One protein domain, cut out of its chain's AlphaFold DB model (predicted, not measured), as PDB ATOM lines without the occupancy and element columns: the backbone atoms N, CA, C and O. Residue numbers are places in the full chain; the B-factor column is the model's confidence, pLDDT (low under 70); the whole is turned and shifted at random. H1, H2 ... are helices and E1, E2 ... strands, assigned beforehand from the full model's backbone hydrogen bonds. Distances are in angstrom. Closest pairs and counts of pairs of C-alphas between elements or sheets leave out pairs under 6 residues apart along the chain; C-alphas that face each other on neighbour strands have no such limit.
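This is residues 11 to 209 and 476 to 482 of the 489 residues of an uncharacterized protein of Antrihabitans stalactiti (UniProt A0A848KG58). A strongly twisted sheet of four parallel strands forms a core covered on both faces, by H3 and H8 on one and H4 and H5 on the other; the long helix H9 runs away from it with H1 and H2 packed on it. At the opposite end lies the helical hairpin of H6 and H7, while residues 198 to 209, of which 198 to 203 belong to H9, stick out. The printed part has 206 residues with ten named helices and four named strands, along the chain H1 H2 E1 H3 E2 H4 E3 H5 E4 H6 H7 H8 H9 H10; the sheet's order is E1 E2 E3 E4, the class mixed. The whole is loose, with a radius of gyration of the C-alphas of 20.6 A and spans of 78 by 39 by 25 A.

Find C-alpha 39 at (315.397, 493.108, 531.670), where E1, residues 39 to 44, begins; the sheet continues with E2, residues 72 to 78, 19.6 A long, E3, residues 100 to 106, 19.3 A, and E4, residues 132 to 135. Between them read H3, residues 47 to 57, H4, residues 85 to 96, and H5, residues 114 to 124. H6, residues 137 to 145, H7, residues 150 to 156, and H8, residues 159 to 170, follow. H9, residues 174 to 203, runs 43.5 A from (317.455, 503.517, 529.391) to C-alpha 203 at (278.591, 507.559, 510.238). H1 is residues 11 to 19, H2 residues 21 to 31, H10 residues 476 to 481.

Look for N 43 and O 74 at 2.9 A between E1 and E2, N 75 and O 102 at 2.8 A between E2 and E3, and N 133 and O 103 at 2.8 A between E3 and E4. Three layers, helices on both faces of a sheet, place H3 and H8 at heights of 8.1 A and 8.4 A over one face, H4 and H5 at 10.1 A and 9.5 A over the other. Strand-helix-strand units, parallel neighbour strands with a helix between, are E1, H3, E2, with a left-handed crossover, and E2, H4, E3 and E3, H5, E4, both right-handed. H3 touches H6, Val 50 to Val 137, C-alphas 6.1 A apart. H9 touches H2, closest C-alphas Gly 23 and Thr 189, 5.6 A, at a shallow tilt of 7 degrees, opposite ways, and H1, Trp 19 and Thr 193, 6.2 A. H10 is close to H9 but not clearly touching, Glu 187 and Leu 479, 6.9 A. Every O i to N i+4 pair is within hydrogen-bond range in the named helices but H6, with 4 of 5.

The C-alphas farthest apart, of Ser 147 and Glu 209, are 81.6 A apart. Residues 210 to 475 are not printed, a gap of 31.7 A between C-alphas 209 and 476. Of the links printed whole, H3 to E2 is long. Mean pLDDT of the printed part is 81.7; residues 33 to 38 and 146 to 152 are among the 25 under 70.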
ATOM      1  N   ASP A  11     294.265 518.341 527.725       86.25
ATOM      2  CA  ASP A  11     293.181 518.402 526.750       86.25
ATOM      3  C   ASP A  11     293.194 517.196 525.800       86.25
ATOM      4  O   ASP A  11     292.145 516.594 525.563       86.25
ATOM      5  N   VAL A  12     294.367 516.785 525.317       87.56
ATOM      6  CA  VAL A  12     294.539 515.610 524.446       87.56
ATOM      7  C   VAL A  12     294.251 514.323 525.213       87.56
ATOM      8  O   VAL A  12     293.508 513.472 524.721       87.56
ATOM      9  N   GLU A  13     294.768 514.199 526.438       88.62
ATOM     10  CA  GLU A  13     294.471 513.067 527.321       88.62
ATOM     11  C   GLU A  13     292.961 512.933 527.565       88.62
ATOM     12  O   GLU A  13     292.415 511.833 527.460       88.62
ATOM     13  N   ALA A  14     292.250 514.040 527.803       90.31
ATOM     14  CA  ALA A  14     290.801 514.026 527.993       90.31
ATOM     15  C   ALA A  14     290.030 513.573 526.735       90.31
ATOM     16  O   ALA A  14     289.007 512.885 526.849       90.31
ATOM     17  N   VAL A  15     290.496 513.932 525.530       92.25
ATOM     18  CA  VAL A  15     289.912 513.430 524.272       92.25
ATOM     19  C   VAL A  15     290.195 511.935 524.100       92.25
ATOM     20  O   VAL A  15     289.267 511.171 523.820       92.25
ATOM     21  N   ILE A  16     291.436 511.493 524.318       91.00
ATOM     22  CA  ILE A  16     291.817 510.076 524.212       91.00
ATOM     23  C   ILE A  16     291.043 509.237 525.230       91.00
ATOM     24  O   ILE A  16     290.488 508.210 524.859       91.00
ATOM     25  N   ALA A  17     290.911 509.677 526.480       91.12
ATOM     26  CA  ALA A  17     290.155 508.956 527.502       91.12
ATOM     27  C   ALA A  17     288.674 508.771 527.119       91.12
ATOM     28  O   ALA A  17     288.093 507.717 527.381       91.12
ATOM     29  N   ARG A  18     288.071 509.764 526.453       93.44
ATOM     30  CA  ARG A  18     286.676 509.707 525.987       93.44
ATOM     31  C   ARG A  18     286.471 508.731 524.826       93.44
ATOM     32  O   ARG A  18     285.451 508.049 524.782       93.44
ATOM     33  N   TRP A  19     287.408 508.673 523.880       92.94
ATOM     34  CA  TRP A  19     287.256 507.920 522.624       92.94
ATOM     35  C   TRP A  19     288.005 506.572 522.594       92.94
ATOM     36  O   TRP A  19     287.635 505.652 521.854       92.94
ATOM     37  N   ASN A  20     289.059 506.440 523.395       90.38
ATOM     38  CA  ASN A  20     289.929 505.274 523.501       90.38
ATOM     39  C   ASN A  20     290.384 505.031 524.961       90.38
ATOM     40  O   ASN A  20     291.574 505.146 525.272       90.38
ATOM     41  N   PRO A  21     289.465 504.638 525.865       89.25
ATOM     42  CA  PRO A  21     289.793 504.399 527.274       89.25
ATOM     43  C   PRO A  21     290.827 503.274 527.467       89.25
ATOM     44  O   PRO A  21     291.674 503.340 528.349       89.25
ATOM     45  N   ALA A  22     290.817 502.256 526.604       81.06
ATOM     46  CA  ALA A  22     291.829 501.200 526.627       81.06
ATOM     47  C   ALA A  22     293.211 501.689 526.152       81.06
ATOM     48  O   ALA A  22     294.236 501.147 526.555       81.06
ATOM     49  N   GLY A  23     293.255 502.693 525.271       82.56
ATOM     50  CA  GLY A  23     294.489 503.350 524.850       82.56
ATOM     51  C   GLY A  23     295.125 504.148 525.981       82.56
ATOM     52  O   GLY A  23     296.309 503.973 526.246       82.56
ATOM     53  N   ILE A  24     294.331 504.952 526.701       85.12
ATOM     54  CA  ILE A  24     294.873 505.748 527.812       85.12
ATOM     55  C   ILE A  24     295.342 504.876 528.981       85.12
ATOM     56  O   ILE A  24     296.371 505.160 529.583       85.12
ATOM     57  N   GLU A  25     294.648 503.771 529.260       83.12
ATOM     58  CA  GLU A  25     295.074 502.825 530.296       83.12
ATOM     59  C   GLU A  25     296.408 502.154 529.940       83.12
ATOM     60  O   GLU A  25     297.272 501.992 530.797       83.12
ATOM     61  N   ARG A  26     296.617 501.813 528.660       80.19
ATOM     62  CA  ARG A  26     297.909 501.295 528.183       80.19
ATOM     63  C   ARG A  26     299.032 502.313 528.357       80.19
ATOM     64  O   ARG A  26     300.099 501.938 528.829       80.19
ATOM     65  N   LEU A  27     298.787 503.584 528.028       80.00
ATOM     66  CA  LEU A  27     299.774 504.652 528.220       80.00
ATOM     67  C   LEU A  27     300.144 504.829 529.695       80.00
ATOM     68  O   LEU A  27     301.324 504.856 530.023       80.00
ATOM     69  N   ARG A  28     299.155 504.847 530.595       82.25
ATOM     70  CA  ARG A  28     299.402 504.949 532.043       82.25
ATOM     71  C   ARG A  28     300.169 503.758 532.598       82.25
ATOM     72  O   ARG A  28     300.996 503.931 533.488       82.25
ATOM     73  N   LYS A  29     299.909 502.547 532.101       76.94
ATOM     74  CA  LYS A  29     300.709 501.370 532.472       76.94
ATOM     75  C   LYS A  29     302.163 501.538 532.045       76.94
ATOM     76  O   LYS A  29     303.043 501.306 532.863       76.94
ATOM     77  N   LEU A  30     302.393 502.009 530.816       72.00
ATOM     78  CA  LEU A  30     303.731 502.276 530.288       72.00
ATOM     79  C   LEU A  30     304.477 503.352 531.099       72.00
ATOM     80  O   LEU A  30     305.658 503.197 531.390       72.00
ATOM     81  N   GLU A  31     303.790 504.420 531.510       74.06
ATOM     82  CA  GLU A  31     304.377 505.472 532.352       74.06
ATOM     83  C   GLU A  31     304.812 504.949 533.730       74.06
ATOM     84  O   GLU A  31     305.855 505.367 534.234       74.06
ATOM     85  N   ASN A  32     304.049 504.019 534.318       72.38
ATOM     86  CA  ASN A  32     304.242 503.517 535.685       72.38
ATOM     87  C   ASN A  32     305.141 502.270 535.800       72.38
ATOM     88  O   ASN A  32     305.315 501.753 536.904       72.38
ATOM     89  N   LEU A  33     305.697 501.763 534.696       65.69
ATOM     90  CA  LEU A  33     306.552 500.571 534.705       65.69
ATOM     91  C   LEU A  33     307.882 500.827 535.457       65.69
ATOM     92  O   LEU A  33     308.526 501.850 535.204       65.69
ATOM     93  N   PRO A  34     308.308 499.960 536.399       59.16
ATOM     94  CA  PRO A  34     309.559 500.139 537.138       59.16
ATOM     95  C   PRO A  34     310.790 500.120 536.219       59.16
ATOM     96  O   PRO A  34     310.825 499.442 535.195       59.16
ATOM     97  N   ASP A  35     311.784 500.927 536.580       56.38
ATOM     98  CA  ASP A  35     312.885 501.362 535.719       56.38
ATOM     99  C   ASP A  35     314.158 500.521 535.896       56.38
ATOM    100  O   ASP A  35     315.200 501.039 536.281       56.38
ATOM    101  N   ASP A  36     314.091 499.209 535.650       57.59
ATOM    102  CA  ASP A  36     315.302 498.372 535.769       57.59
ATOM    103  C   ASP A  36     316.156 498.350 534.492       57.59
ATOM    104  O   ASP A  36     317.308 497.926 534.536       57.59
ATOM    105  N   GLY A  37     315.640 498.841 533.352       59.06
ATOM    106  CA  GLY A  37     316.391 499.150 532.117       59.06
ATOM    107  C   GLY A  37     317.181 498.002 531.457       59.06
ATOM    108  O   GLY A  37     317.712 498.175 530.359       59.06
ATOM    109  N   ARG A  38     317.261 496.834 532.101       65.19
ATOM    110  CA  ARG A  38     318.185 495.729 531.801       65.19
ATOM    111  C   ARG A  38     317.499 494.376 531.652       65.19
ATOM    112  O   ARG A  38     318.174 493.375 531.428       65.19
ATOM    113  N   THR A  39     316.174 494.342 531.742       77.81
ATOM    114  CA  THR A  39     315.397 493.108 531.670       77.81
ATOM    115  C   THR A  39     315.062 492.731 530.225       77.81
ATOM    116  O   THR A  39     314.655 493.566 529.410       77.81
ATOM    117  N   VAL A  40     315.220 491.452 529.893       84.06
ATOM    118  CA  VAL A  40     314.925 490.882 528.574       84.06
ATOM    119  C   VAL A  40     313.806 489.853 528.695       84.06
ATOM    120  O   VAL A  40     313.865 488.973 529.547       84.06
ATOM    121  N   ALA A  41     312.803 489.913 527.822       87.12
ATOM    122  CA  ALA A  41     311.820 488.839 527.671       87.12
ATOM    123  C   ALA A  41     312.032 488.115 526.345       87.12
ATOM    124  O   ALA A  41     312.217 488.749 525.307       87.12
ATOM    125  N   VAL A  42     311.965 486.785 526.363       87.81
ATOM    126  CA  VAL A  42     312.040 485.961 525.154       87.81
ATOM    127  C   VAL A  42     310.645 485.429 524.835       87.81
ATOM    128  O   VAL A  42     309.989 484.827 525.679       87.81
ATOM    129  N   LEU A  43     310.179 485.655 523.608       87.62
ATOM    130  CA  LEU A  43     308.868 485.224 523.124       87.62
ATOM    131  C   LEU A  43     309.010 484.421 521.832       87.62
ATOM    132  O   LEU A  43     309.932 484.646 521.057       87.62
ATOM    133  N   GLY A  44     308.049 483.542 521.551       86.12
ATOM    134  CA  GLY A  44     307.959 482.835 520.271       86.12
ATOM    135  C   GLY A  44     308.429 481.380 520.316       86.12
ATOM    136  O   GLY A  44     308.228 480.687 521.314       86.12
ATOM    137  N   HIS A  45     308.966 480.892 519.196       87.94
ATOM    138  CA  HIS A  45     309.346 479.489 519.012       87.94
ATOM    139  C   HIS A  45     310.512 479.105 519.929       87.94
ATOM    140  O   HIS A  45     311.496 479.830 519.987       87.94
ATOM    141  N   GLU A  46     310.384 477.993 520.659       87.44
ATOM    142  CA  GLU A  46     311.401 477.502 521.607       87.44
ATOM    143  C   GLU A  46     311.990 478.585 522.541       87.44
ATOM    144  O   GLU A  46     313.151 478.522 522.943       87.44
ATOM    145  N   ALA A  47     311.174 479.574 522.930       87.50
ATOM    146  CA  ALA A  47     311.615 480.731 523.713       87.50
ATOM    147  C   ALA A  47     312.366 480.344 524.999       87.50
ATOM    148  O   ALA A  47     313.393 480.942 525.301       87.50
ATOM    149  N   ALA A  48     311.906 479.305 525.705       88.19
ATOM    150  CA  ALA A  48     312.569 478.794 526.905       88.19
ATOM    151  C   ALA A  48     313.975 478.239 526.612       88.19
ATOM    152  O   ALA A  48     314.915 478.552 527.329       88.19
ATOM    153  N   ALA A  49     314.148 477.482 525.524       89.12
ATOM    154  CA  ALA A  49     315.446 476.912 525.162       89.12
ATOM    155  C   ALA A  49     316.447 477.998 524.735       89.12
ATOM    156  O   ALA A  49     317.628 477.937 525.081       89.12
ATOM    157  N   VAL A  50     315.970 479.019 524.014       88.44
ATOM    158  CA  VAL A  50     316.779 480.194 523.655       88.44
ATOM    159  C   VAL A  50     317.137 481.009 524.896       88.44
ATOM    160  O   VAL A  50     318.285 481.429 525.027       88.44
ATOM    161  N   GLN A  51     316.190 481.211 525.813       90.56
ATOM    162  CA  GLN A  51     316.411 481.911 527.077       90.56
ATOM    163  C   GLN A  51     317.446 481.191 527.950       90.56
ATOM    164  O   GLN A  51     318.381 481.834 528.421       90.56
ATOM    165  N   ASP A  52     317.338 479.870 528.105       89.06
ATOM    166  CA  ASP A  52     318.294 479.062 528.870       89.06
ATOM    167  C   ASP A  52     319.707 479.127 528.267       89.06
ATOM    168  O   ASP A  52     320.703 479.231 528.989       89.06
ATOM    169  N   GLU A  53     319.819 479.095 526.934       89.06
ATOM    170  CA  GLU A  53     321.113 479.232 526.259       89.06
ATOM    171  C   GLU A  53     321.686 480.643 526.412       89.06
ATOM    172  O   GLU A  53     322.879 480.777 526.682       89.06
ATOM    173  N   LEU A  54     320.856 481.686 526.281       87.88
ATOM    174  CA  LEU A  54     321.262 483.072 526.518       87.88
ATOM    175  C   LEU A  54     321.749 483.260 527.958       87.88
ATOM    176  O   LEU A  54     322.834 483.801 528.151       87.88
ATOM    177  N   ALA A  55     321.026 482.735 528.949       87.50
ATOM    178  CA  ALA A  55     321.428 482.775 530.355       87.50
ATOM    179  C   ALA A  55     322.777 482.074 530.597       87.50
ATOM    180  O   ALA A  55     323.583 482.521 531.411       87.50
ATOM    181  N   ALA A  56     323.066 480.998 529.857       85.19
ATOM    182  CA  ALA A  56     324.336 480.285 529.963       85.19
ATOM    183  C   ALA A  56     325.531 481.040 529.344       85.19
ATOM    184  O   ALA A  56     326.672 480.802 529.751       85.19
ATOM    185  N   ILE A  57     325.304 481.905 528.349       82.62
ATOM    186  CA  ILE A  57     326.367 482.637 527.625       82.62
ATOM    187  C   ILE A  57     326.464 484.125 527.994       82.62
ATOM    188  O   ILE A  57     327.442 484.773 527.607       82.62
ATOM    189  N   ALA A  58     325.470 484.652 528.705       80.69
ATOM    190  CA  ALA A  58     325.318 486.056 529.061       80.69
ATOM    191  C   ALA A  58     324.791 486.180 530.501       80.69
ATOM    192  O   ALA A  58     323.602 486.371 530.743       80.69
ATOM    193  N   ALA A  59     325.701 486.028 531.468       75.94
ATOM    194  CA  ALA A  59     325.388 486.109 532.900       75.94
ATOM    195  C   ALA A  59     325.023 487.534 533.372       75.94
ATOM    196  O   ALA A  59     324.631 487.727 534.517       75.94
ATOM    197  N   ASP A  60     325.205 488.524 532.502       74.81
ATOM    198  CA  ASP A  60     324.937 489.946 532.692       74.81
ATOM    199  C   ASP A  60     323.523 490.371 532.257       74.81
ATOM    200  O   ASP A  60     323.132 491.510 532.506       74.81
ATOM    201  N   ILE A  61     322.759 489.473 531.623       80.38
ATOM    202  CA  ILE A  61     321.382 489.726 531.187       80.38
ATOM    203  C   ILE A  61     320.403 489.237 532.257       80.38
ATOM    204  O   ILE A  61     320.401 488.060 532.618       80.38
ATOM    205  N   GLU A  62     319.519 490.122 532.712       82.88
ATOM    206  CA  GLU A  62     318.390 489.755 533.567       82.88
ATOM    207  C   GLU A  62     317.164 489.433 532.711       82.88
ATOM    208  O   GLU A  62     316.860 490.138 531.749       82.88
ATOM    209  N   PHE A  63     316.434 488.368 533.050       83.12
ATOM    210  CA  PHE A  63     315.240 487.964 532.309       83.12
ATOM    211  C   PHE A  63     313.965 488.372 533.045       83.12
ATOM    212  O   PHE A  63     313.801 488.075 534.228       83.12
ATOM    213  N   ALA A  64     313.054 489.037 532.334       79.25
ATOM    214  CA  ALA A  64     311.753 489.423 532.866       79.25
ATOM    215  C   ALA A  64     310.804 488.216 532.945       79.25
ATOM    216  O   ALA A  64     310.814 487.340 532.081       79.25
ATOM    217  N   ASN A  65     309.914 488.223 533.940       70.25
ATOM    218  CA  ASN A  65     308.854 487.215 534.074       70.25
ATOM    219  C   ASN A  65     307.683 487.439 533.098       70.25
ATOM    220  O   ASN A  65     306.904 486.521 532.847       70.25
ATOM    221  N   SER A  66     307.546 488.656 532.564       70.19
ATOM    222  CA  SER A  66     306.498 489.061 531.628       70.19
ATOM    223  C   SER A  66     307.093 489.948 530.532       70.19
ATOM    224  O   SER A  66     307.982 490.750 530.824       70.19
ATOM    225  N   PRO A  67     306.611 489.861 529.277       67.94
ATOM    226  CA  PRO A  67     307.035 490.769 528.212       67.94
ATOM    227  C   PRO A  67     306.674 492.231 528.477       67.94
ATOM    228  O   PRO A  67     307.344 493.115 527.952       67.94
ATOM    229  N   ASP A  68     305.654 492.477 529.300       65.50
ATOM    230  CA  ASP A  68     305.247 493.828 529.689       65.50
ATOM    231  C   ASP A  68     306.290 494.497 530.604       65.50
ATOM    232  O   ASP A  68     306.393 495.717 530.600       65.50
ATOM    233  N   ASP A  69     307.099 493.703 531.319       67.06
ATOM    234  CA  ASP A  69     308.115 494.161 532.279       67.06
ATOM    235  C   ASP A  69     309.536 494.208 531.672       67.06
ATOM    236  O   ASP A  69     310.525 494.423 532.379       67.06
ATOM    237  N   ALA A  70     309.668 493.954 530.364       73.25
ATOM    238  CA  ALA A  70     310.955 493.836 529.683       73.25
ATOM    239  C   ALA A  70     311.363 495.118 528.945       73.25
ATOM    240  O   ALA A  70     310.634 495.638 528.099       73.25
ATOM    241  N   ALA A  71     312.599 495.570 529.166       72.44
ATOM    242  CA  ALA A  71     313.202 496.682 528.425       72.44
ATOM    243  C   ALA A  71     313.527 496.328 526.956       72.44
ATOM    244  O   ALA A  71     313.673 497.217 526.100       72.44
ATOM    245  N   LEU A  72     313.667 495.031 526.667       79.88
ATOM    246  CA  LEU A  72     313.921 494.466 525.346       79.88
ATOM    247  C   LEU A  72     313.186 493.130 525.193       79.88
ATOM    248  O   LEU A  72     313.295 492.248 526.042       79.88
ATOM    249  N   VAL A  73     312.488 492.947 524.077       86.56
ATOM    250  CA  VAL A  73     311.851 491.676 523.721       86.56
ATOM    251  C   VAL A  73     312.646 491.000 522.611       86.56
ATOM    252  O   VAL A  73     312.858 491.558 521.534       86.56
ATOM    253  N   VAL A  74     313.066 489.764 522.847       88.81
ATOM    254  CA  VAL A  74     313.641 488.888 521.827       88.81
ATOM    255  C   VAL A  74     312.519 488.020 521.280       88.81
ATOM    256  O   VAL A  74     311.982 487.167 521.980       88.81
ATOM    257  N   PHE A  75     312.152 488.238 520.023       90.31
ATOM    258  CA  PHE A  75     311.114 487.467 519.354       90.31
ATOM    259  C   PHE A  75     311.748 486.377 518.485       90.31
ATOM    260  O   PHE A  75     312.382 486.661 517.465       90.31
ATOM    261  N   VAL A  76     311.578 485.125 518.893       91.88
ATOM    262  CA  VAL A  76     312.127 483.942 518.233       91.88
ATOM    263  C   VAL A  76     311.112 483.384 517.238       91.88
ATOM    264  O   VAL A  76     309.979 483.038 517.576       91.88
ATOM    265  N   LEU A  77     311.520 483.322 515.978       91.44
ATOM    266  CA  LEU A  77     310.755 482.794 514.859       91.44
ATOM    267  C   LEU A  77     311.215 481.371 514.540       91.44
ATOM    268  O   LEU A  77     312.376 481.030 514.733       91.44
ATOM    269  N   ASP A  78     310.312 480.566 514.002       90.81
ATOM    270  CA  ASP A  78     310.600 479.202 513.559       90.81
ATOM    271  C   ASP A  78     311.217 479.209 512.141       90.81
ATOM    272  O   ASP A  78     310.734 479.918 511.250       90.81
ATOM    273  N   ALA A  79     312.284 478.436 511.911       91.25
ATOM    274  CA  ALA A  79     312.887 478.245 510.588       91.25
ATOM    275  C   ALA A  79     312.080 477.340 509.643       91.25
ATOM    276  O   ALA A  79     312.401 477.292 508.453       91.25
ATOM    277  N   THR A  80     311.063 476.626 510.131       89.69
ATOM    278  CA  THR A  80     310.262 475.689 509.326       89.69
ATOM    279  C   THR A  80     309.201 476.385 508.469       89.69
ATOM    280  O   THR A  80     308.874 475.891 507.389       89.69
ATOM    281  N   ALA A  81     308.668 477.533 508.910       89.94
ATOM    282  CA  ALA A  81     307.554 478.201 508.239       89.94
ATOM    283  C   ALA A  81     307.565 479.739 508.391       89.94
ATOM    284  O   ALA A  81     307.978 480.264 509.425       89.94
ATOM    285  N   PRO A  82     307.065 480.492 507.385       89.56
ATOM    286  CA  PRO A  82     306.887 481.938 507.504       89.56
ATOM    287  C   PRO A  82     305.909 482.344 508.615       89.56
ATOM    288  O   PRO A  82     304.972 481.613 508.942       89.56
ATOM    289  N   ILE A  83     306.084 483.555 509.148       88.25
ATOM    290  CA  ILE A  83     305.270 484.102 510.237       88.25
ATOM    291  C   ILE A  83     303.778 484.170 509.859       88.25
ATOM    292  O   ILE A  83     303.382 484.717 508.827       88.25
ATOM    293  N   GLY A  84     302.928 483.612 510.723       85.69
ATOM    294  CA  GLY A  84     301.475 483.626 510.561       85.69
ATOM    295  C   GLY A  84     300.822 484.939 511.011       85.69
ATOM    296  O   GLY A  84     301.390 485.719 511.773       85.69
ATOM    297  N   ARG A  85     299.563 485.164 510.601       82.00
ATOM    298  CA  ARG A  85     298.787 486.383 510.934       82.00
ATOM    299  C   ARG A  85     298.579 486.622 512.435       82.00
ATOM    300  O   ARG A  85     298.340 487.760 512.826       82.00
ATOM    301  N   SER A  86     298.548 485.574 513.257       80.69
ATOM    302  CA  SER A  86     298.395 485.690 514.716       80.69
ATOM    303  C   SER A  86     299.684 486.187 515.364       80.69
ATOM    304  O   SER A  86     299.649 487.155 516.116       80.69
ATOM    305  N   THR A  87     300.815 485.575 515.017       83.69
ATOM    306  CA  THR A  87     302.147 485.965 515.492       83.69
ATOM    307  C   THR A  87     302.510 487.369 515.020       83.69
ATOM    308  O   THR A  87     302.990 488.166 515.814       83.69
ATOM    309  N   LEU A  88     302.199 487.709 513.766       84.25
ATOM    310  CA  LEU A  88     302.434 489.046 513.222       84.25
ATOM    311  C   LEU A  88     301.625 490.121 513.967       84.25
ATOM    312  O   LEU A  88     302.193 491.131 514.357       84.25
ATOM    313  N   ARG A  89     300.347 489.862 514.289       80.50
ATOM    314  CA  ARG A  89     299.547 490.756 515.152       80.50
ATOM    315  C   ARG A  89     300.134 490.915 516.554       80.50
ATOM    316  O   ARG A  89     300.034 491.987 517.139       80.50
ATOM    317  N   HIS A  90     300.719 489.852 517.104       77.12
ATOM    318  CA  HIS A  90     301.360 489.900 518.415       77.12
ATOM    319  C   HIS A  90     302.634 490.759 518.371       77.12
ATOM    320  O   HIS A  90     302.804 491.648 519.198       77.12
ATOM    321  N   VAL A  91     303.472 490.572 517.348       78.56
ATOM    322  CA  VAL A  91     304.650 491.412 517.084       78.56
ATOM    323  C   VAL A  91     304.252 492.876 516.901       78.56
ATOM    324  O   VAL A  91     304.812 493.744 517.561       78.56
ATOM    325  N   GLU A  92     303.246 493.157 516.072       75.69
ATOM    326  CA  GLU A  92     302.716 494.510 515.883       75.69
ATOM    327  C   GLU A  92     302.231 495.112 517.205       75.69
ATOM    328  O   GLU A  92     302.502 496.277 517.469       75.69
ATOM    329  N   SER A  93     301.568 494.332 518.065       71.44
ATOM    330  CA  SER A  93     301.108 494.819 519.370       71.44
ATOM    331  C   SER A  93     302.255 495.196 520.310       71.44
ATOM    332  O   SER A  93     302.178 496.237 520.957       71.44
ATOM    333  N   VAL A  94     303.344 494.418 520.321       71.62
ATOM    334  CA  VAL A  94     304.547 494.694 521.124       71.62
ATOM    335  C   VAL A  94     305.300 495.911 520.573       71.62
ATOM    336  O   VAL A  94     305.722 496.780 521.327       71.62
ATOM    337  N   ILE A  95     305.398 496.037 519.248       71.12
ATOM    338  CA  ILE A  95     306.019 497.198 518.594       71.12
ATOM    339  C   ILE A  95     305.193 498.475 518.820       71.12
ATOM    340  O   ILE A  95     305.763 499.545 519.030       71.12
ATOM    341  N   LEU A  96     303.858 498.381 518.803       63.22
ATOM    342  CA  LEU A  96     302.944 499.499 519.079       63.22
ATOM    343  C   LEU A  96     303.020 499.988 520.530       63.22
ATOM    344  O   LEU A  96     302.727 501.153 520.785       63.22
ATOM    345  N   LEU A  97     303.418 499.123 521.466       60.91
ATOM    346  CA  LEU A  97     303.713 499.495 522.854       60.91
ATOM    347  C   LEU A  97     305.072 500.199 522.997       60.91
ATOM    348  O   LEU A  97     305.424 500.641 524.083       60.91
ATOM    349  N   GLY A  98     305.825 500.336 521.903       59.25
ATOM    350  CA  GLY A  98     307.134 500.976 521.888       59.25
ATOM    351  C   GLY A  98     308.267 500.049 522.319       59.25
ATOM    352  O   GLY A  98     309.425 500.427 522.172       59.25
ATOM    353  N   THR A  99     307.981 498.831 522.781       69.19
ATOM    354  CA  THR A  99     308.996 497.889 523.255       69.19
ATOM    355  C   THR A  99     310.004 497.577 522.148       69.19
ATOM    356  O   THR A  99     309.643 497.299 521.000       69.19
ATOM    357  N   ARG A 100     311.300 497.634 522.472       75.50
ATOM    358  CA  ARG A 100     312.360 497.283 521.517       75.50
ATOM    359  C   ARG A 100     312.280 495.795 521.215       75.50
ATOM    360  O   ARG A 100     312.200 494.991 522.139       75.50
ATOM    361  N   VAL A 101     312.339 495.435 519.935       82.94
ATOM    362  CA  VAL A 101     312.265 494.038 519.499       82.94
ATOM    363  C   VAL A 101     313.504 493.651 518.701       82.94
ATOM    364  O   VAL A 101     313.858 494.322 517.726       82.94
ATOM    365  N   VAL A 102     314.134 492.546 519.098       88.31
ATOM    366  CA  VAL A 102     315.180 491.848 518.340       88.31
ATOM    367  C   VAL A 102     314.594 490.544 517.820       88.31
ATOM    368  O   VAL A 102     313.963 489.807 518.570       88.31
ATOM    369  N   PHE A 103     314.796 490.246 516.538       90.88
ATOM    370  CA  PHE A 103     314.252 489.038 515.920       90.88
ATOM    371  C   PHE A 103     315.334 487.973 515.750       90.88
ATOM    372  O   PHE A 103     316.350 488.220 515.100       90.88
ATOM    373  N   GLY A 104     315.084 486.775 516.277       91.81
ATOM    374  CA  GLY A 104     315.861 485.564 516.006       91.81
ATOM    375  C   GLY A 104     315.067 484.587 515.135       91.81
ATOM    376  O   GLY A 104     313.843 484.596 515.186       91.81
ATOM    377  N   ILE A 105     315.730 483.750 514.337       93.19
ATOM    378  CA  ILE A 105     315.117 482.589 513.674       93.19
ATOM    379  C   ILE A 105     315.837 481.311 514.111       93.19
ATOM    380  O   ILE A 105     317.021 481.149 513.820       93.19
ATOM    381  N   GLU A 106     315.133 480.456 514.850       93.00
ATOM    382  CA  GLU A 106     315.620 479.214 515.467       93.00
ATOM    383  C   GLU A 106     315.464 478.030 514.497       93.00
ATOM    384  O   GLU A 106     314.568 478.040 513.653       93.00
ATOM    385  N   GLY A 107     316.363 477.042 514.563       89.50
ATOM    386  CA  GLY A 107     316.257 475.806 513.783       89.50
ATOM    387  C   GLY A 107     317.058 475.813 512.479       89.50
ATOM    388  O   GLY A 107     316.787 475.020 511.568       89.50
ATOM    389  N   ILE A 108     318.058 476.694 512.360       90.56
ATOM    390  CA  ILE A 108     318.928 476.810 511.167       90.56
ATOM    391  C   ILE A 108     319.757 475.549 510.877       90.56
ATOM    392  O   ILE A 108     320.290 475.380 509.781       90.56
ATOM    393  N   ASP A 109     319.891 474.677 511.867       87.50
ATOM    394  CA  ASP A 109     320.695 473.461 511.843       87.50
ATOM    395  C   ASP A 109     319.911 472.226 511.386       87.50
ATOM    396  O   ASP A 109     320.509 471.256 510.920       87.50
ATOM    397  N   ALA A 110     318.580 472.258 511.494       88.00
ATOM    398  CA  ALA A 110     317.697 471.193 511.026       88.00
ATOM    399  C   ALA A 110     317.086 471.495 509.647       88.00
ATOM    400  O   ALA A 110     316.818 470.574 508.874       88.00
ATOM    401  N   ASN A 111     316.901 472.773 509.304       87.38
ATOM    402  CA  ASN A 111     316.094 473.182 508.155       87.38
ATOM    403  C   ASN A 111     316.950 473.718 507.004       87.38
ATOM    404  O   ASN A 111     317.480 474.814 507.100       87.38
ATOM    405  N   ARG A 112     317.054 473.013 505.868       85.81
ATOM    406  CA  ARG A 112     317.888 473.467 504.727       85.81
ATOM    407  C   ARG A 112     317.420 474.789 504.099       85.81
ATOM    408  O   ARG A 112     318.259 475.569 503.644       85.81
ATOM    409  N   ASP A 113     316.117 475.062 504.137       90.69
ATOM    410  CA  ASP A 113     315.484 476.215 503.479       90.69
ATOM    411  C   ASP A 113     315.303 477.443 504.389       90.69
ATOM    412  O   ASP A 113     314.662 478.422 503.997       90.69
ATOM    413  N   TRP A 114     315.918 477.450 505.580       91.62
ATOM    414  CA  TRP A 114     315.769 478.520 506.579       91.62
ATOM    415  C   TRP A 114     316.042 479.928 506.022       91.62
ATOM    416  O   TRP A 114     315.428 480.907 506.446       91.62
ATOM    417  N   ARG A 115     316.944 480.055 505.035       93.19
ATOM    418  CA  ARG A 115     317.267 481.341 504.386       93.19
ATOM    419  C   ARG A 115     316.084 481.907 503.601       93.19
ATOM    420  O   ARG A 115     315.876 483.115 503.618       93.19
ATOM    421  N   SER A 116     315.310 481.045 502.942       92.50
ATOM    422  CA  SER A 116     314.115 481.446 502.194       92.50
ATOM    423  C   SER A 116     313.010 481.910 503.148       92.50
ATOM    424  O   SER A 116     312.437 482.984 502.965       92.50
ATOM    425  N   VAL A 117     312.799 481.169 504.244       93.00
ATOM    426  CA  VAL A 117     311.851 481.539 505.311       93.00
ATOM    427  C   VAL A 117     312.234 482.869 505.966       93.00
ATOM    428  O   VAL A 117     311.390 483.755 506.104       93.00
ATOM    429  N   ARG A 118     313.517 483.062 506.295       92.62
ATOM    430  CA  ARG A 118     314.034 484.328 506.835       92.62
ATOM    431  C   ARG A 118     313.777 485.500 505.891       92.62
ATOM    432  O   ARG A 118     313.285 486.525 506.349       92.62
ATOM    433  N   ASN A 119     314.069 485.348 504.597       91.75
ATOM    434  CA  ASN A 119     313.836 486.404 503.610       91.75
ATOM    435  C   ASN A 119     312.351 486.782 503.541       91.75
ATOM    436  O   ASN A 119     312.016 487.963 503.587       91.75
ATOM    437  N   ARG A 120     311.453 485.788 503.534       91.12
ATOM    438  CA  ARG A 120     310.008 486.035 503.541       91.12
ATOM    439  C   ARG A 120     309.538 486.747 504.811       91.12
ATOM    440  O   ARG A 120     308.722 487.661 504.736       91.12
ATOM    441  N   ASN A 121     310.063 486.365 505.972       90.38
ATOM    442  CA  ASN A 121     309.761 487.044 507.232       90.38
ATOM    443  C   ASN A 121     310.308 488.479 507.247       90.38
ATOM    444  O   ASN A 121     309.643 489.372 507.762       90.38
ATOM    445  N   SER A 122     311.472 488.729 506.640       89.31
ATOM    446  CA  SER A 122     312.015 490.083 506.483       89.31
ATOM    447  C   SER A 122     311.155 490.966 505.575       89.31
ATOM    448  O   SER A 122     311.007 492.140 505.882       89.31
ATOM    449  N   GLU A 123     310.542 490.430 504.516       89.25
ATOM    450  CA  GLU A 123     309.567 491.178 503.701       89.25
ATOM    451  C   GLU A 123     308.323 491.562 504.512       89.25
ATOM    452  O   GLU A 123     307.847 492.691 504.430       89.25
ATOM    453  N   LEU A 124     307.809 490.631 505.322       86.38
ATOM    454  CA  LEU A 124     306.630 490.861 506.163       86.38
ATOM    455  C   LEU A 124     306.905 491.854 507.301       86.38
ATOM    456  O   LEU A 124     306.016 492.610 507.678       86.38
ATOM    457  N   LEU A 125     308.134 491.874 507.821       85.31
ATOM    458  CA  LEU A 125     308.580 492.787 508.878       85.31
ATOM    459  C   LEU A 125     309.297 494.036 508.340       85.31
ATOM    460  O   LEU A 125     309.764 494.856 509.131       85.31
ATOM    461  N   ALA A 126     309.363 494.219 507.016       80.94
ATOM    462  CA  ALA A 126     310.004 495.368 506.379       80.94
ATOM    463  C   ALA A 126     309.501 496.729 506.903       80.94
ATOM    464  O   ALA A 126     310.344 497.602 507.116       80.94
ATOM    465  N   PRO A 127     308.194 496.920 507.210       73.19
ATOM    466  CA  PRO A 127     307.704 498.164 507.812       73.19
ATOM    467  C   PRO A 127     308.357 498.518 509.157       73.19
ATOM    468  O   PRO A 127     308.321 499.673 509.566       73.19
ATOM    469  N   HIS A 128     308.955 497.543 509.848       70.75
ATOM    470  CA  HIS A 128     309.585 497.723 511.155       70.75
ATOM    471  C   HIS A 128     311.115 497.862 511.081       70.75
ATOM    472  O   HIS A 128     311.742 498.195 512.085       70.75
ATOM    473  N   GLY A 129     311.732 497.617 509.915       60.00
ATOM    474  CA  GLY A 129     313.148 497.911 509.651       60.00
ATOM    475  C   GLY A 129     314.178 497.121 510.473       60.00
ATOM    476  O   GLY A 129     315.333 497.535 510.554       60.00
ATOM    477  N   LYS A 130     313.798 496.001 511.104       70.25
ATOM    478  CA  LYS A 130     314.684 495.212 511.981       70.25
ATOM    479  C   LYS A 130     315.251 493.970 511.281       70.25
ATOM    480  O   LYS A 130     314.560 493.270 510.543       70.25
ATOM    481  N   ARG A 131     316.531 493.679 511.536       83.31
ATOM    482  CA  ARG A 131     317.245 492.500 511.016       83.31
ATOM    483  C   ARG A 131     316.838 491.246 511.797       83.31
ATOM    484  O   ARG A 131     316.803 491.269 513.020       83.31
ATOM    485  N   ILE A 132     316.598 490.145 511.084       89.88
ATOM    486  CA  ILE A 132     316.369 488.817 511.677       89.88
ATOM    487  C   ILE A 132     317.714 488.082 511.766       89.88
ATOM    488  O   ILE A 132     318.400 487.951 510.742       89.88
ATOM    489  N   LEU A 133     318.092 487.615 512.955       91.44
ATOM    490  CA  LEU A 133     319.347 486.914 513.240       91.44
ATOM    491  C   LEU A 133     319.151 485.389 513.184       91.44
ATOM    492  O   LEU A 133     318.222 484.886 513.808       91.44
ATOM    493  N   PRO A 134     319.979 484.634 512.441       91.88
ATOM    494  CA  PRO A 134     319.925 483.173 512.458       91.88
ATOM    495  C   PRO A 134     320.471 482.631 513.780       91.88
ATOM    496  O   PRO A 134     321.582 482.990 514.150       91.88
ATOM    497  N   VAL A 135     319.722 481.768 514.470       92.38
ATOM    498  CA  VAL A 135     320.132 481.168 515.748       92.38
ATOM    499  C   VAL A 135     319.857 479.665 515.788       92.38
ATOM    500  O   VAL A 135     318.929 479.172 515.154       92.38
ATOM    501  N   SER A 136     320.685 478.913 516.512       91.88
ATOM    502  CA  SER A 136     320.455 477.495 516.810       91.88
ATOM    503  C   SER A 136     320.934 477.175 518.216       91.88
ATOM    504  O   SER A 136     322.140 477.192 518.499       91.88
ATOM    505  N   VAL A 137     319.982 476.824 519.081       90.50
ATOM    506  CA  VAL A 137     320.275 476.392 520.452       90.50
ATOM    507  C   VAL A 137     321.045 475.072 520.425       90.50
ATOM    508  O   VAL A 137     322.053 474.918 521.115       90.50
ATOM    509  N   ARG A 138     320.650 474.140 519.547       88.31
ATOM    510  CA  ARG A 138     321.300 472.829 519.423       88.31
ATOM    511  C   ARG A 138     322.771 472.945 519.024       88.31
ATOM    512  O   ARG A 138     323.611 472.275 519.625       88.31
ATOM    513  N   LEU A 139     323.117 473.800 518.055       87.25
ATOM    514  CA  LEU A 139     324.519 474.028 517.676       87.25
ATOM    515  C   LEU A 139     325.324 474.685 518.802       87.25
ATOM    516  O   LEU A 139     326.483 474.319 519.006       87.25
ATOM    517  N   ALA A 140     324.720 475.618 519.544       85.75
ATOM    518  CA  ALA A 140     325.365 476.270 520.680       85.75
ATOM    519  C   ALA A 140     325.678 475.265 521.804       85.75
ATOM    520  O   ALA A 140     326.829 475.161 522.237       85.75
ATOM    521  N   GLN A 141     324.706 474.430 522.184       85.50
ATOM    522  CA  GLN A 141     324.884 473.346 523.158       85.50
ATOM    523  C   GLN A 141     325.925 472.315 522.696       85.50
ATOM    524  O   GLN A 141     326.790 471.890 523.471       85.50
ATOM    525  N   TRP A 142     325.897 471.938 521.415       83.75
ATOM    526  CA  TRP A 142     326.853 470.989 520.844       83.75
ATOM    527  C   TRP A 142     328.289 471.534 520.856       83.75
ATOM    528  O   TRP A 142     329.232 470.799 521.160       83.75
ATOM    529  N   ALA A 143     328.471 472.840 520.637       82.31
ATOM    530  CA  ALA A 143     329.772 473.500 520.739       82.31
ATOM    531  C   ALA A 143     330.333 473.542 522.175       82.31
ATOM    532  O   ALA A 143     331.550 473.624 522.349       82.31
ATOM    533  N   ARG A 144     329.484 473.464 523.213       74.19
ATOM    534  CA  ARG A 144     329.924 473.436 524.622       74.19
ATOM    535  C   ARG A 144     330.523 472.081 525.027       74.19
ATOM    536  O   ARG A 144     331.466 472.034 525.819       74.19
ATOM    537  N   THR A 145     330.038 470.980 524.451       74.44
ATOM    538  CA  THR A 145     330.315 469.612 524.936       74.44
ATOM    539  C   THR A 145     331.552 468.918 524.339       74.44
ATOM    540  O   THR A 145     332.055 467.984 524.956       74.44
ATOM    541  N   ARG A 146     332.113 469.361 523.200       67.06
ATOM    542  CA  ARG A 146     333.323 468.749 522.581       67.06
ATOM    543  C   ARG A 146     334.565 469.632 522.702       67.06
ATOM    544  O   ARG A 146     334.427 470.846 522.690       67.06
ATOM    545  N   SER A 147     335.765 469.049 522.802       56.84
ATOM    546  CA  SER A 147     337.049 469.767 522.936       56.84
ATOM    547  C   SER A 147     337.597 470.336 521.617       56.84
ATOM    548  O   SER A 147     338.167 471.424 521.631       56.84
ATOM    549  N   ASP A 148     337.355 469.670 520.485       54.41
ATOM    550  CA  ASP A 148     337.868 470.074 519.167       54.41
ATOM    551  C   ASP A 148     336.801 470.815 518.343       54.41
ATOM    552  O   ASP A 148     335.655 470.377 518.246       54.41
ATOM    553  N   GLY A 149     337.163 471.956 517.737       59.06
ATOM    554  CA  GLY A 149     336.282 472.722 516.834       59.06
ATOM    555  C   GLY A 149     335.316 473.718 517.499       59.06
ATOM    556  O   GLY A 149     334.494 474.322 516.805       59.06
ATOM    557  N   ARG A 150     335.439 473.948 518.817       65.88
ATOM    558  CA  ARG A 150     334.562 474.834 519.619       65.88
ATOM    559  C   ARG A 150     334.335 476.218 519.010       65.88
ATOM    560  O   ARG A 150     333.219 476.724 519.051       65.88
ATOM    561  N   GLY A 151     335.380 476.839 518.462       64.50
ATOM    562  CA  GLY A 151     335.322 478.222 517.980       64.50
ATOM    563  C   GLY A 151     334.360 478.410 516.808       64.50
ATOM    564  O   GLY A 151     333.478 479.262 516.869       64.50
ATOM    565  N   LEU A 152     334.490 477.581 515.769       69.31
ATOM    566  CA  LEU A 152     333.741 477.751 514.523       69.31
ATOM    567  C   LEU A 152     332.265 477.358 514.675       69.31
ATOM    568  O   LEU A 152     331.389 478.075 514.203       69.31
ATOM    569  N   VAL A 153     331.973 476.258 515.379       72.25
ATOM    570  CA  VAL A 153     330.587 475.812 515.620       72.25
ATOM    571  C   VAL A 153     329.845 476.793 516.532       72.25
ATOM    572  O   VAL A 153     328.680 477.097 516.285       72.25
ATOM    573  N   ARG A 154     330.526 477.360 517.538       75.31
ATOM    574  CA  ARG A 154     329.937 478.369 518.430       75.31
ATOM    575  C   ARG A 154     329.616 479.670 517.695       75.31
ATOM    576  O   ARG A 154     328.542 480.220 517.906       75.31
ATOM    577  N   VAL A 155     330.497 480.131 516.806       74.81
ATOM    578  CA  VAL A 155     330.228 481.306 515.954       74.81
ATOM    579  C   VAL A 155     329.076 481.023 514.984       74.81
ATOM    580  O   VAL A 155     328.158 481.830 514.874       74.81
ATOM    581  N   ASN A 156     329.054 479.843 514.360       82.94
ATOM    582  CA  ASN A 156     328.011 479.462 513.400       82.94
ATOM    583  C   ASN A 156     326.636 479.184 514.035       82.94
ATOM    584  O   ASN A 156     325.651 479.097 513.306       82.94
ATOM    585  N   SER A 157     326.551 479.051 515.364       84.62
ATOM    586  CA  SER A 157     325.271 478.933 516.079       84.62
ATOM    587  C   SER A 157     324.461 480.234 516.091       84.62
ATOM    588  O   SER A 157     323.268 480.192 516.367       84.62
ATOM    589  N   GLY A 158     325.101 481.386 515.849       87.25
ATOM    590  CA  GLY A 158     324.464 482.706 515.873       87.25
ATOM    591  C   GLY A 158     324.058 483.226 517.259       87.25
ATOM    592  O   GLY A 158     323.733 484.402 517.395       87.25
ATOM    593  N   MET A 159     324.155 482.407 518.313       88.38
ATOM    594  CA  MET A 159     323.805 482.805 519.685       88.38
ATOM    595  C   MET A 159     324.716 483.908 520.244       88.38
ATOM    596  O   MET A 159     324.256 484.760 521.001       88.38
ATOM    597  N   LEU A 160     325.994 483.934 519.843       86.69
ATOM    598  CA  LEU A 160     326.911 485.021 520.204       86.69
ATOM    599  C   LEU A 160     326.548 486.337 519.505       86.69
ATOM    600  O   LEU A 160     326.570 487.378 520.148       86.69
ATOM    601  N   GLU A 161     326.159 486.290 518.224       88.44
ATOM    602  CA  GLU A 161     325.698 487.482 517.493       88.44
ATOM    603  C   GLU A 161     324.393 488.013 518.106       88.44
ATOM    604  O   GLU A 161     324.251 489.219 518.288       88.44
ATOM    605  N   LEU A 162     323.469 487.124 518.497       88.88
ATOM    606  CA  LEU A 162     322.250 487.505 519.213       88.88
ATOM    607  C   LEU A 162     322.565 488.178 520.555       88.88
ATOM    608  O   LEU A 162     322.016 489.242 520.833       88.88
ATOM    609  N   ARG A 163     323.474 487.609 521.357       88.94
ATOM    610  CA  ARG A 163     323.936 488.226 522.609       88.94
ATOM    611  C   ARG A 163     324.531 489.611 522.367       88.94
ATOM    612  O   ARG A 163     324.170 490.545 523.071       88.94
ATOM    613  N   ASP A 164     325.433 489.747 521.400       87.06
ATOM    614  CA  ASP A 164     326.127 491.013 521.141       87.06
ATOM    615  C   ASP A 164     325.144 492.105 520.696       87.06
ATOM    616  O   ASP A 164     325.262 493.255 521.116       87.06
ATOM    617  N   VAL A 165     324.124 491.743 519.908       87.88
ATOM    618  CA  VAL A 165     323.034 492.654 519.533       87.88
ATOM    619  C   VAL A 165     322.175 493.029 520.742       87.88
ATOM    620  O   VAL A 165     321.856 494.204 520.905       87.88
ATOM    621  N   ILE A 166     321.829 492.072 521.610       86.50
ATOM    622  CA  ILE A 166     321.086 492.351 522.849       86.50
ATOM    623  C   ILE A 166     321.886 493.294 523.755       86.50
ATOM    624  O   ILE A 166     321.346 494.299 524.206       86.50
ATOM    625  N   ALA A 167     323.173 493.022 523.972       83.88
ATOM    626  CA  ALA A 167     324.048 493.853 524.794       83.88
ATOM    627  C   ALA A 167     324.215 495.266 524.211       83.88
ATOM    628  O   ALA A 167     324.177 496.242 524.955       83.88
ATOM    629  N   ALA A 168     324.344 495.397 522.887       83.75
ATOM    630  CA  ALA A 168     324.415 496.696 522.219       83.75
ATOM    631  C   ALA A 168     323.108 497.496 522.356       83.75
ATOM    632  O   ALA A 168     323.146 498.698 522.613       83.75
ATOM    633  N   GLU A 169     321.952 496.840 522.226       79.56
ATOM    634  CA  GLU A 169     320.651 497.478 522.445       79.56
ATOM    635  C   GLU A 169     320.501 497.890 523.921       79.56
ATOM    636  O   GLU A 169     320.175 499.043 524.204       79.56
ATOM    637  N   LEU A 170     320.823 497.016 524.878       78.06
ATOM    638  CA  LEU A 170     320.765 497.314 526.318       78.06
ATOM    639  C   LEU A 170     321.783 498.373 526.780       78.06
ATOM    640  O   LEU A 170     321.529 499.052 527.768       78.06
ATOM    641  N   ALA A 171     322.899 498.559 526.068       75.81
ATOM    642  CA  ALA A 171     323.874 499.620 526.342       75.81
ATOM    643  C   ALA A 171     323.366 501.029 525.980       75.81
ATOM    644  O   ALA A 171     324.013 502.025 526.309       75.81
ATOM    645  N   THR A 172     322.223 501.127 525.294       73.94
ATOM    646  CA  THR A 172     321.556 502.405 525.022       73.94
ATOM    647  C   THR A 172     320.986 502.981 526.317       73.94
ATOM    648  O   THR A 172     320.410 502.243 527.111       73.94
ATOM    649  N   ASP A 173     321.111 504.298 526.499       72.88
ATOM    650  CA  ASP A 173     320.580 505.032 527.653       72.88
ATOM    651  C   ASP A 173     319.103 504.656 527.936       72.88
ATOM    652  O   ASP A 173     318.243 504.923 527.081       72.88
ATOM    653  N   PRO A 174     318.797 504.006 529.080       69.19
ATOM    654  CA  PRO A 174     317.455 503.517 529.391       69.19
ATOM    655  C   PRO A 174     316.424 504.651 529.452       69.19
ATOM    656  O   PRO A 174     315.306 504.466 528.964       69.19
ATOM    657  N   ASP A 175     316.815 505.848 529.906       71.25
ATOM    658  CA  ASP A 175     315.943 507.030 529.951       71.25
ATOM    659  C   ASP A 175     315.538 507.479 528.544       71.25
ATOM    660  O   ASP A 175     314.374 507.797 528.258       71.25
ATOM    661  N   ARG A 176     316.504 507.475 527.619       73.19
ATOM    662  CA  ARG A 176     316.269 507.826 526.217       73.19
ATOM    663  C   ARG A 176     315.354 506.812 525.544       73.19
ATOM    664  O   ARG A 176     314.422 507.203 524.844       73.19
ATOM    665  N   VAL A 177     315.608 505.524 525.765       70.88
ATOM    666  CA  VAL A 177     314.779 504.444 525.227       70.88
ATOM    667  C   VAL A 177     313.354 504.617 525.720       70.88
ATOM    668  O   VAL A 177     312.452 504.736 524.899       70.88
ATOM    669  N   ARG A 178     313.150 504.710 527.037       73.31
ATOM    670  CA  ARG A 178     311.833 504.882 527.657       73.31
ATOM    671  C   ARG A 178     311.077 506.075 527.074       73.31
ATOM    672  O   ARG A 178     309.899 505.960 526.742       73.31
ATOM    673  N   THR A 179     311.777 507.189 526.867       75.31
ATOM    674  CA  THR A 179     311.227 508.389 526.220       75.31
ATOM    675  C   THR A 179     310.755 508.105 524.787       75.31
ATOM    676  O   THR A 179     309.641 508.484 524.424       75.31
ATOM    677  N   GLU A 180     311.553 507.406 523.975       74.25
ATOM    678  CA  GLU A 180     311.188 507.017 522.604       74.25
ATOM    679  C   GLU A 180     310.011 506.016 522.572       74.25
ATOM    680  O   GLU A 180     309.134 506.124 521.709       74.25
ATOM    681  N   GLN A 181     309.945 505.071 523.521       73.44
ATOM    682  CA  GLN A 181     308.835 504.112 523.635       73.44
ATOM    683  C   GLN A 181     307.521 504.819 523.983       73.44
ATOM    684  O   GLN A 181     306.506 504.609 523.313       73.44
ATOM    685  N   LEU A 182     307.557 505.705 524.984       76.38
ATOM    686  CA  LEU A 182     306.402 506.489 525.413       76.38
ATOM    687  C   LEU A 182     305.897 507.406 524.293       76.38
ATOM    688  O   LEU A 182     304.686 507.499 524.083       76.38
ATOM    689  N   LEU A 183     306.801 508.016 523.520       78.81
ATOM    690  CA  LEU A 183     306.440 508.841 522.366       78.81
ATOM    691  C   LEU A 183     305.697 508.025 521.294       78.81
ATOM    692  O   LEU A 183     304.609 508.414 520.870       78.81
ATOM    693  N   ARG A 184     306.226 506.856 520.908       78.81
ATOM    694  CA  ARG A 184     305.602 505.979 519.897       78.81
ATOM    695  C   ARG A 184     304.249 505.440 520.344       78.81
ATOM    696  O   ARG A 184     303.298 505.438 519.561       78.81
ATOM    697  N   ALA A 185     304.147 505.000 521.597       77.94
ATOM    698  CA  ALA A 185     302.889 504.528 522.162       77.94
ATOM    699  C   ALA A 185     301.837 505.651 522.173       77.94
ATOM    700  O   ALA A 185     300.660 505.420 521.868       77.94
ATOM    701  N   THR A 186     302.268 506.880 522.476       83.19
ATOM    702  CA  THR A 186     301.426 508.082 522.467       83.19
ATOM    703  C   THR A 186     300.931 508.405 521.058       83.19
ATOM    704  O   THR A 186     299.722 508.532 520.850       83.19
ATOM    705  N   GLU A 187     301.833 508.462 520.076       83.25
ATOM    706  CA  GLU A 187     301.503 508.689 518.664       83.25
ATOM    707  C   GLU A 187     300.541 507.619 518.127       83.25
ATOM    708  O   GLU A 187     299.508 507.944 517.534       83.25
ATOM    709  N   GLY A 188     300.820 506.341 518.398       80.62
ATOM    710  CA  GLY A 188     299.972 505.225 517.978       80.62
ATOM    711  C   GLY A 188     298.565 505.284 518.582       80.62
ATOM    712  O   GLY A 188     297.573 505.058 517.883       80.62
ATOM    713  N   THR A 189     298.460 505.642 519.863       86.00
ATOM    714  CA  THR A 189     297.174 505.783 520.566       86.00
ATOM    715  C   THR A 189     296.372 506.983 520.059       86.00
ATOM    716  O   THR A 189     295.152 506.885 519.871       86.00
ATOM    717  N   ALA A 190     297.035 508.110 519.805       87.62
ATOM    718  CA  ALA A 190     296.417 509.304 519.239       87.62
ATOM    719  C   ALA A 190     295.909 509.053 517.809       87.62
ATOM    720  O   ALA A 190     294.772 509.405 517.491       87.62
ATOM    721  N   GLU A 191     296.686 508.361 516.975       86.88
ATOM    722  CA  GLU A 191     296.295 507.994 515.611       86.88
ATOM    723  C   GLU A 191     295.128 506.991 515.592       86.88
ATOM    724  O   GLU A 191     294.184 507.126 514.807       86.88
ATOM    725  N   GLU A 192     295.123 506.011 516.502       86.50
ATOM    726  CA  GLU A 192     293.971 505.125 516.698       86.50
ATOM    727  C   GLU A 192     292.709 505.924 517.062       86.50
ATOM    728  O   GLU A 192     291.636 505.703 516.493       86.50
ATOM    729  N   THR A 193     292.845 506.884 517.974       91.38
ATOM    730  CA  THR A 193     291.750 507.758 518.410       91.38
ATOM    731  C   THR A 193     291.235 508.620 517.253       91.38
ATOM    732  O   THR A 193     290.025 508.687 517.028       91.38
ATOM    733  N   ARG A 194     292.138 509.193 516.448       92.31
ATOM    734  CA  ARG A 194     291.813 509.966 515.240       92.31
ATOM    735  C   ARG A 194     290.980 509.149 514.254       92.31
ATOM    736  O   ARG A 194     289.950 509.627 513.776       92.31
ATOM    737  N   ARG A 195     291.367 507.892 513.996       91.88
ATOM    738  CA  ARG A 195     290.605 506.970 513.131       91.88
ATOM    739  C   ARG A 195     289.194 506.711 513.660       91.88
ATOM    740  O   ARG A 195     288.246 506.715 512.876       91.88
ATOM    741  N   ARG A 196     289.035 506.520 514.974       93.31
ATOM    742  CA  ARG A 196     287.716 506.310 515.601       93.31
ATOM    743  C   ARG A 196     286.810 507.535 515.463       93.31
ATOM    744  O   ARG A 196     285.646 507.382 515.097       93.31
ATOM    745  N   ILE A 197     287.340 508.737 515.704       93.69
ATOM    746  CA  ILE A 197     286.575 509.985 515.556       93.69
ATOM    747  C   ILE A 197     286.166 510.196 514.093       93.69
ATOM    748  O   ILE A 197     285.001 510.487 513.822       93.69
ATOM    749  N   ALA A 198     287.079 509.980 513.141       91.50
ATOM    750  CA  ALA A 198     286.785 510.095 511.712       91.50
ATOM    751  C   ALA A 198     285.700 509.102 511.256       91.50
ATOM    752  O   ALA A 198     284.766 509.485 510.553       91.50
ATOM    753  N   ALA A 199     285.763 507.845 511.711       90.62
ATOM    754  CA  ALA A 199     284.730 506.851 511.430       90.62
ATOM    755  C   ALA A 199     283.362 507.261 512.003       90.62
ATOM    756  O   ALA A 199     282.329 507.092 511.351       90.62
ATOM    757  N   LYS A 200     283.342 507.854 513.207       90.62
ATOM    758  CA  LYS A 200     282.107 508.386 513.788       90.62
ATOM    759  C   LYS A 200     281.566 509.558 512.970       90.62
ATOM    760  O   LYS A 200     280.378 509.541 512.663       90.62
ATOM    761  N   ALA A 201     282.405 510.516 512.578       89.69
ATOM    762  CA  ALA A 201     282.010 511.644 511.735       89.69
ATOM    763  C   ALA A 201     281.393 511.185 510.400       89.69
ATOM    764  O   ALA A 201     280.352 511.704 509.998       89.69
ATOM    765  N   GLU A 202     281.962 510.155 509.766       86.69
ATOM    766  CA  GLU A 202     281.408 509.578 508.535       86.69
ATOM    767  C   GLU A 202     280.041 508.921 508.775       86.69
ATOM    768  O   GLU A 202     279.105 509.137 508.008       86.69
ATOM    769  N   SER A 203     279.874 508.190 509.885       85.38
ATOM    770  CA  SER A 203     278.591 507.559 510.238       85.38
ATOM    771  C   SER A 203     277.459 508.557 510.520       85.38
ATOM    772  O   SER A 203     276.286 508.199 510.438       85.38
ATOM    773  N   LEU A 204     277.793 509.807 510.855       83.69
ATOM    774  CA  LEU A 204     276.821 510.877 511.096       83.69
ATOM    775  C   LEU A 204     276.301 511.510 509.799       83.69
ATOM    776  O   LEU A 204     275.407 512.368 509.842       83.69
ATOM    777  N   ARG A 205     276.828 511.099 508.637       73.06
ATOM    778  CA  ARG A 205     276.353 511.604 507.352       73.06
ATOM    779  C   ARG A 205     274.947 511.074 507.035       73.06
ATOM    780  O   ARG A 205     274.675 509.884 507.175       73.06
ATOM    781  N   PRO A 206     274.018 511.937 506.587       62.31
ATOM    782  CA  PRO A 206     272.580 511.774 506.834       62.31
ATOM    783  C   PRO A 206     271.836 510.841 505.861       62.31
ATOM    784  O   PRO A 206     270.667 511.089 505.566       62.31
ATOM    785  N   ALA A 207     272.482 509.834 505.273       66.56
ATOM    786  CA  ALA A 207     271.999 509.273 504.009       66.56
ATOM    787  C   ALA A 207     270.628 508.573 504.100       66.56
ATOM    788  O   ALA A 207     269.807 508.757 503.207       66.56
ATOM    789  N   THR A 208     270.346 507.806 505.156       69.69
ATOM    790  CA  THR A 208     269.180 506.902 505.186       69.69
ATOM    791  C   THR A 208     267.939 507.508 505.846       69.69
ATOM    792  O   THR A 208     266.880 507.549 505.223       69.69
ATOM    793  N   GLU A 209     268.041 508.039 507.067       76.94
ATOM    794  CA  GLU A 209     266.878 508.592 507.789       76.94
ATOM    795  C   GLU A 209     266.346 509.891 507.164       76.94
ATOM    796  O   GLU A 209     265.136 510.075 507.031       76.94
ATOM    797  N   ALA A 476     295.312 516.716 516.740       89.69
ATOM    798  CA  ALA A 476     296.300 517.183 515.769       89.69
ATOM    799  C   ALA A 476     297.278 518.198 516.384       89.69
ATOM    800  O   ALA A 476     298.491 518.074 516.202       89.69
ATOM    801  N   ARG A 477     296.772 519.163 517.165       89.50
ATOM    802  CA  ARG A 477     297.613 520.105 517.921       89.50
ATOM    803  C   ARG A 477     298.477 519.403 518.960       89.50
ATOM    804  O   ARG A 477     299.645 519.755 519.093       89.50
ATOM    805  N   GLY A 478     297.914 518.432 519.675       85.88
ATOM    806  CA  GLY A 478     298.628 517.628 520.663       85.88
ATOM    807  C   GLY A 478     299.806 516.869 520.070       85.88
ATOM    808  O   GLY A 478     300.919 516.953 520.577       85.88
ATOM    809  N   LEU A 479     299.569 516.191 518.946       82.75
ATOM    810  CA  LEU A 479     300.601 515.473 518.201       82.75
ATOM    811  C   LEU A 479     301.702 516.408 517.686       82.75
ATOM    812  O   LEU A 479     302.874 516.065 517.767       82.75
ATOM    813  N   ALA A 480     301.353 517.605 517.209       84.12
ATOM    814  CA  ALA A 480     302.335 518.582 516.728       84.12
ATOM    815  C   ALA A 480     303.248 519.147 517.837       84.12
ATOM    816  O   ALA A 480     304.313 519.685 517.535       84.12
ATOM    817  N   GLN A 481     302.832 519.055 519.104       81.94
ATOM    818  CA  GLN A 481     303.613 519.495 520.266       81.94
ATOM    819  C   GLN A 481     304.543 518.404 520.809       81.94
ATOM    820  O   GLN A 481     305.432 518.715 521.603       81.94
ATOM    821  N   LEU A 482     304.363 517.143 520.396       75.56
ATOM    822  CA  LEU A 482     305.249 516.062 520.809       75.56
ATOM    823  C   LEU A 482     306.649 516.266 520.204       75.56
ATOM    824  O   LEU A 482     306.777 516.655 519.037       75.56
TER     825      LEU A 482